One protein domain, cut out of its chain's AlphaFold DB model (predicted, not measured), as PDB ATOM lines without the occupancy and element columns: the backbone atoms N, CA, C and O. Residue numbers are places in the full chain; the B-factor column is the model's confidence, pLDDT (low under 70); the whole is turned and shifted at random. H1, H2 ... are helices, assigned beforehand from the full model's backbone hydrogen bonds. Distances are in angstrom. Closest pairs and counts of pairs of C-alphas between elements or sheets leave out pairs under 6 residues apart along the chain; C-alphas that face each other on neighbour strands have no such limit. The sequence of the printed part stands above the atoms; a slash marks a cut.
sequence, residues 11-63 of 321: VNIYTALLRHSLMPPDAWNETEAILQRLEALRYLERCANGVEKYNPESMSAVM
ATOM      1  N   VAL A  11      44.793 -51.610  19.649       63.59
ATOM      2  CA  VAL A  11      44.436 -51.648  21.080       63.59
ATOM      3  C   VAL A  11      45.105 -50.514  21.867       63.59
ATOM      4  O   VAL A  11      44.488 -49.923  22.754       63.59
ATOM      5  N   ASN A  12      46.342 -50.151  21.523       77.31
ATOM      6  CA  ASN A  12      47.064 -49.054  22.166       77.31
ATOM      7  C   ASN A  12      46.514 -47.687  21.743       77.31
ATOM      8  O   ASN A  12      46.518 -46.775  22.563       77.31
ATOM      9  N   ILE A  13      46.019 -47.541  20.506       80.69
ATOM     10  CA  ILE A  13      45.411 -46.291  20.018       80.69
ATOM     11  C   ILE A  13      44.095 -46.038  20.754       80.69
ATOM     12  O   ILE A  13      43.937 -44.980  21.358       80.69
ATOM     13  N   TYR A  14      43.192 -47.023  20.795       82.94
ATOM     14  CA  TYR A  14      41.939 -46.905  21.551       82.94
ATOM     15  C   TYR A  14      42.196 -46.630  23.041       82.94
ATOM     16  O   TYR A  14      41.600 -45.721  23.617       82.94
ATOM     17  N   THR A  15      43.147 -47.342  23.651       80.06
ATOM     18  CA  THR A  15      43.541 -47.123  25.054       80.06
ATOM     19  C   THR A  15      44.101 -45.714  25.287       80.06
ATOM     20  O   THR A  15      43.804 -45.089  26.305       80.06
ATOM     21  N   ALA A  16      44.904 -45.188  24.358       80.50
ATOM     22  CA  ALA A  16      45.444 -43.834  24.437       80.50
ATOM     23  C   ALA A  16      44.345 -42.768  24.292       80.50
ATOM     24  O   ALA A  16      44.290 -41.843  25.097       80.50
ATOM     25  N   LEU A  17      43.433 -42.924  23.329       84.31
ATOM     26  CA  LEU A  17      42.301 -42.015  23.123       84.31
ATOM     27  C   LEU A  17      41.353 -41.971  24.330       84.31
ATOM     28  O   LEU A  17      40.931 -40.889  24.736       84.31
ATOM     29  N   LEU A  18      41.076 -43.123  24.950       84.81
ATOM     30  CA  LEU A  18      40.272 -43.205  26.174       84.81
ATOM     31  C   LEU A  18      40.963 -42.530  27.371       84.81
ATOM     32  O   LEU A  18      40.307 -41.817  28.125       84.81
ATOM     33  N   ARG A  19      42.289 -42.674  27.522       84.00
ATOM     34  CA  ARG A  19      43.070 -41.948  28.551       84.00
ATOM     35  C   ARG A  19      43.034 -40.430  28.373       84.00
ATOM     36  O   ARG A  19      43.132 -39.709  29.359       84.00
ATOM     37  N   HIS A  20      42.897 -39.961  27.136       79.06
ATOM     38  CA  HIS A  20      42.742 -38.549  26.793       79.06
ATOM     39  C   HIS A  20      41.270 -38.092  26.738       79.06
ATOM     40  O   HIS A  20      40.994 -37.012  26.225       79.06
ATOM     41  N   SER A  21      40.317 -38.880  27.255       81.25
ATOM     42  CA  SER A  21      38.884 -38.535  27.290       81.25
ATOM     43  C   SER A  21      38.323 -38.108  25.924       81.25
ATOM     44  O   SER A  21      37.547 -37.162  25.838       81.25
ATOM     45  N   LEU A  22      38.763 -38.768  24.843       79.00
ATOM     46  CA  LEU A  22      38.401 -38.454  23.448       79.00
ATOM     47  C   LEU A  22      38.818 -37.045  22.964       79.00
ATOM     48  O   LEU A  22      38.411 -36.606  21.885       79.00
ATOM     49  N   MET A  23      39.691 -36.368  23.715       83.31
ATOM     50  CA  MET A  23      40.344 -35.105  23.361       83.31
ATOM     51  C   MET A  23      41.862 -35.328  23.215       83.31
ATOM     52  O   MET A  23      42.628 -35.014  24.131       83.31
ATOM     53  N   PRO A  24      42.325 -35.936  22.103       80.81
ATOM     54  CA  PRO A  24      43.751 -36.154  21.885       80.81
ATOM     55  C   PRO A  24      44.516 -34.823  21.737       80.81
ATOM     56  O   PRO A  24      43.924 -33.821  21.335       80.81
ATOM     57  N   PRO A  25      45.834 -34.797  22.016       76.06
ATOM     58  CA  PRO A  25      46.676 -33.631  21.746       76.06
ATOM     59  C   PRO A  25      46.670 -33.245  20.261       76.06
ATOM     60  O   PRO A  25      46.669 -34.130  19.406       76.06
ATOM     61  N   ASP A  26      46.779 -31.951  19.943       76.44
ATOM     62  CA  ASP A  26      46.657 -31.450  18.559       76.44
ATOM     63  C   ASP A  26      47.620 -32.113  17.563       76.44
ATOM     64  O   ASP A  26      47.248 -32.396  16.427       76.44
ATOM     65  N   ALA A  27      48.828 -32.463  18.013       73.50
ATOM     66  CA  ALA A  27      49.828 -33.184  17.223       73.50
ATOM     67  C   ALA A  27      49.381 -34.588  16.750       73.50
ATOM     68  O   ALA A  27      50.070 -35.217  15.951       73.50
ATOM     69  N   TRP A  28      48.269 -35.126  17.261       74.69
ATOM     70  CA  TRP A  28      47.695 -36.401  16.817       74.69
ATOM     71  C   TRP A  28      46.625 -36.216  15.735       74.69
ATOM     72  O   TRP A  28      46.338 -37.172  15.015       74.69
ATOM     73  N   ASN A  29      46.090 -35.001  15.564       71.94
ATOM     74  CA  ASN A  29      45.107 -34.684  14.522       71.94
ATOM     75  C   ASN A  29      45.709 -34.777  13.106       71.94
ATOM     76  O   ASN A  29      44.978 -34.957  12.141       71.94
ATOM     77  N   GLU A  30      47.038 -34.730  12.975       68.88
ATOM     78  CA  GLU A  30      47.757 -34.988  11.716       68.88
ATOM     79  C   GLU A  30      47.715 -36.468  11.282       68.88
ATOM     80  O   GLU A  30      48.079 -36.804  10.156       68.88
ATOM     81  N   THR A  31      47.310 -37.384  12.171       76.94
ATOM     82  CA  THR A  31      47.302 -38.824  11.896       76.94
ATOM     83  C   THR A  31      45.883 -39.308  11.615       76.94
ATOM     84  O   THR A  31      45.150 -39.672  12.533       76.94
ATOM     85  N   GLU A  32      45.534 -39.410  10.331       77.25
ATOM     86  CA  GLU A  32      44.249 -39.929   9.824       77.25
ATOM     87  C   GLU A  32      43.785 -41.210  10.540       77.25
ATOM     88  O   GLU A  32      42.642 -41.329  10.975       77.25
ATOM     89  N   ALA A  33      44.699 -42.155  10.769       75.62
ATOM     90  CA  ALA A  33      44.371 -43.380  11.484       75.62
ATOM     91  C   ALA A  33      43.879 -43.128  12.924       75.62
ATOM     92  O   ALA A  33      42.963 -43.811  13.370       75.62
ATOM     93  N   ILE A  34      44.439 -42.152  13.650       79.75
ATOM     94  CA  ILE A  34      43.972 -41.784  14.997       79.75
ATOM     95  C   ILE A  34      42.583 -41.140  14.912       79.75
ATOM     96  O   ILE A  34      41.725 -41.484  15.723       79.75
ATOM     97  N   LEU A  35      42.330 -40.284  13.915       81.94
ATOM     98  CA  LEU A  35      41.014 -39.672  13.683       81.94
ATOM     99  C   LEU A  35      39.923 -40.725  13.430       81.94
ATOM    100  O   LEU A  35      38.857 -40.657  14.036       81.94
ATOM    101  N   GLN A  36      40.206 -41.753  12.626       83.12
ATOM    102  CA  GLN A  36      39.261 -42.848  12.370       83.12
ATOM    103  C   GLN A  36      38.939 -43.655  13.639       83.12
ATOM    104  O   GLN A  36      37.773 -43.904  13.940       83.12
ATOM    105  N   ARG A  37      39.956 -44.022  14.440       84.75
ATOM    106  CA  ARG A  37      39.725 -44.700  15.735       84.75
ATOM    107  C   ARG A  37      38.987 -43.780  16.725       84.75
ATOM    108  O   ARG A  37      38.214 -44.268  17.546       84.75
ATOM    109  N   LEU A  38      39.185 -42.462  16.645       87.12
ATOM    110  CA  LEU A  38      38.468 -41.482  17.461       87.12
ATOM    111  C   LEU A  38      36.986 -41.374  17.077       87.12
ATOM    112  O   LEU A  38      36.151 -41.324  17.977       87.12
ATOM    113  N   GLU A  39      36.637 -41.385  15.790       87.50
ATOM    114  CA  GLU A  39      35.231 -41.312  15.373       87.50
ATOM    115  C   GLU A  39      34.447 -42.576  15.763       87.50
ATOM    116  O   GLU A  39      33.323 -42.469  16.253       87.50
ATOM    117  N   ALA A  40      35.069 -43.760  15.696       87.50
ATOM    118  CA  ALA A  40      34.485 -44.991  16.235       87.50
ATOM    119  C   ALA A  40      34.173 -44.892  17.747       87.50
ATOM    120  O   ALA A  40      33.112 -45.334  18.198       87.50
ATOM    121  N   LEU A  41      35.062 -44.275  18.537       88.88
ATOM    122  CA  LEU A  41      34.824 -44.028  19.965       88.88
ATOM    123  C   LEU A  41      33.755 -42.952  20.210       88.88
ATOM    124  O   LEU A  41      32.938 -43.111  21.116       88.88
ATOM    125  N   ARG A  42      33.710 -41.889  19.398       90.06
ATOM    126  CA  ARG A  42      32.671 -40.847  19.479       90.06
ATOM    127  C   ARG A  42      31.288 -41.391  19.146       90.06
ATOM    128  O   ARG A  42      30.328 -41.044  19.824       90.06
ATOM    129  N   TYR A  43      31.170 -42.281  18.165       90.94
ATOM    130  CA  TYR A  43      29.918 -42.987  17.883       90.94
ATOM    131  C   TYR A  43      29.457 -43.841  19.081       90.94
ATOM    132  O   TYR A  43      28.283 -43.803  19.454       90.94
ATOM    133  N   LEU A  44      30.375 -44.547  19.757       90.00
ATOM    134  CA  LEU A  44      30.057 -45.259  21.006       90.00
ATOM    135  C   LEU A  44      29.614 -44.313  22.127       90.00
ATOM    136  O   LEU A  44      28.669 -44.632  22.846       90.00
ATOM    137  N   GLU A  45      30.247 -43.150  22.261       90.44
ATOM    138  CA  GLU A  45      29.846 -42.116  23.218       90.44
ATOM    139  C   GLU A  45      28.454 -41.541  22.894       90.44
ATOM    140  O   GLU A  45      27.614 -41.437  23.791       90.44
ATOM    141  N   ARG A  46      28.153 -41.243  21.621       90.88
ATOM    142  CA  ARG A  46      26.809 -40.832  21.166       90.88
ATOM    143  C   ARG A  46      25.760 -41.900  21.486       90.88
ATOM    144  O   ARG A  46      24.679 -41.558  21.971       90.88
ATOM    145  N   CYS A  47      26.093 -43.179  21.310       90.56
ATOM    146  CA  CYS A  47      25.233 -44.300  21.696       90.56
ATOM    147  C   CYS A  47      25.026 -44.397  23.217       90.56
ATOM    148  O   CYS A  47      23.897 -44.549  23.680       90.56
ATOM    149  N   ALA A  48      26.094 -44.280  24.013       88.00
ATOM    150  CA  ALA A  48      26.032 -44.356  25.476       88.00
ATOM    151  C   ALA A  48      25.248 -43.187  26.101       88.00
ATOM    152  O   ALA A  48      24.541 -43.370  27.092       88.00
ATOM    153  N   ASN A  49      25.330 -42.003  25.490       89.62
ATOM    154  CA  ASN A  49      24.572 -40.814  25.880       89.62
ATOM    155  C   ASN A  49      23.118 -40.813  25.361       89.62
ATOM    156  O   ASN A  49      22.366 -39.891  25.673       89.62
ATOM    157  N   GLY A  50      22.703 -41.826  24.588       85.44
ATOM    158  CA  GLY A  50      21.348 -41.940  24.037       85.44
ATOM    159  C   GLY A  50      21.032 -40.959  22.902       85.44
ATOM    160  O   GLY A  50      19.859 -40.755  22.595       85.44
ATOM    161  N   VAL A  51      22.054 -40.349  22.293       90.44
ATOM    162  CA  VAL A  51      21.923 -39.445  21.134       90.44
ATOM    163  C   VAL A  51      21.664 -40.246  19.858       90.44
ATOM    164  O   VAL A  51      20.849 -39.859  19.028       90.44
ATOM    165  N   GLU A  52      22.331 -41.392  19.728       88.69
ATOM    166  CA  GLU A  52      22.180 -42.332  18.617       88.69
ATOM    167  C   GLU A  52      21.810 -43.719  19.158       88.69
ATOM    168  O   GLU A  52      22.133 -44.073  20.294       88.69
ATOM    169  N   LYS A  53      21.119 -44.534  18.356       90.81
ATOM    170  CA  LYS A  53      20.854 -45.937  18.699       90.81
ATOM    171  C   LYS A  53      21.937 -46.808  18.076       90.81
ATOM    172  O   LYS A  53      22.101 -46.786  16.861       90.81
ATOM    173  N   TYR A  54      22.603 -47.626  18.891       91.81
ATOM    174  CA  TYR A  54      23.617 -48.561  18.407       91.81
ATOM    175  C   TYR A  54      23.061 -49.492  17.312       91.81
ATOM    176  O   TYR A  54      22.189 -50.326  17.570       91.81
ATOM    177  N   ASN A  55      23.606 -49.356  16.102       91.19
ATOM    178  CA  ASN A  55      23.459 -50.272  14.971       91.19
ATOM    179  C   ASN A  55      24.843 -50.879  14.623       91.19
ATOM    180  O   ASN A  55      25.805 -50.111  14.495       91.19
ATOM    181  N   PRO A  56      24.981 -52.214  14.455       84.94
ATOM    182  CA  PRO A  56      26.213 -52.835  13.955       84.94
ATOM    183  C   PRO A  56      26.644 -52.351  12.560       84.94
ATOM    184  O   PRO A  56      27.843 -52.281  12.305       84.94
ATOM    185  N   GLU A  57      25.720 -51.979  11.669       87.56
ATOM    186  CA  GLU A  57      26.076 -51.463  10.335       87.56
ATOM    187  C   GLU A  57      26.748 -50.091  10.454       87.56
ATOM    188  O   GLU A  57      27.848 -49.881   9.946       87.56
ATOM    189  N   SER A  58      26.144 -49.181  11.222       85.44
ATOM    190  CA  SER A  58      26.718 -47.867  11.529       85.44
ATOM    191  C   SER A  58      28.053 -47.985  12.274       85.44
ATOM    192  O   SER A  58      28.979 -47.246  11.963       85.44
ATOM    193  N   MET A  59      28.196 -48.967  13.177       86.44
ATOM    194  CA  MET A  59      29.485 -49.311  13.793       86.44
ATOM    195  C   MET A  59      30.522 -49.735  12.743       86.44
ATOM    196  O   MET A  59      31.656 -49.269  12.782       86.44
ATOM    197  N   SER A  60      30.147 -50.590  11.787       83.44
ATOM    198  CA  SER A  60      31.063 -51.029  10.727       83.44
ATOM    199  C   SER A  60      31.486 -49.898   9.783       83.44
ATOM    200  O   SER A  60      32.600 -49.935   9.279       83.44
ATOM    201  N   ALA A  61      30.646 -48.873   9.602       84.00
ATOM    202  CA  ALA A  61      30.951 -47.706   8.773       84.00
ATOM    203  C   ALA A  61      31.912 -46.700   9.441       84.00
ATOM    204  O   ALA A  61      32.613 -45.979   8.735       84.00
ATOM    205  N   VAL A  62      31.949 -46.636  10.780       84.88
ATOM    206  CA  VAL A  62      32.893 -45.780  11.534       84.88
ATOM    207  C   VAL A  62      34.142 -46.525  12.008       84.88
ATOM    208  O   VAL A  62      35.133 -45.894  12.370       84.88
ATOM    209  N   MET A  63      34.113 -47.860  12.033       81.81
ATOM    210  CA  MET A  63      35.282 -48.674  12.354       81.81
ATOM    211  C   MET A  63      36.295 -48.635  11.205       81.81
ATOM    212  O   MET A  63      35.930 -48.908  10.064       81.81
TER     213      MET A  63
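This is residues 11 to 63 of the 321 residues of an uncharacterized protein of Colletotrichum graminicola (strain M1.001 / M2 / FGSC 10212) (UniProt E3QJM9). One long helix, H2, runs through the middle; H1 packs steeply against part of it, and short H3 folds back on it, making a helical hairpin. The long link of residues 20 to 31 joins H1 to H2. The printed part has 53 residues with three named helices, H1, H2, H3 in order, and no named strand: all helix. It is compact, radius of gyration of the C-alphas 11.3 A, yet elongated, spanning 31 by 19 by 18 A.

H1, residues 11 to 19, begins at C-alpha 11 (44.436, -51.648, 21.080) and is 12.3 A long. H2, residues 32 to 48, is 24.4 A long. H3, residues 56 to 62, is 10.0 A long and ends at C-alpha 62 (32.893, -45.780, 11.534).

H1 touches H2, with residues 34 to 41 of H2 alone, at a steep tilt of 60 degrees, the same way; the closest C-alphas, of Tyr 14 and Arg 37, are 6.6 A apart. H3 touches residues 36 to 43 of H2 alone; the closest C-alphas, of Ala 40 and Val 62, are 5.0 A apart. This hairpin runs opposite ways at 37 degrees, only just steep. H1 and H3 are apart. In H1, H2 and H3 every O i to N i+4 pair is within hydrogen-bond range.

The C-alphas farthest apart, of Ala 27 and Lys 53, are 31.7 A apart. The printed part has no cut. The link H2 to H3 is short. In this model, residues 11 and 30 have pLDDT under 70.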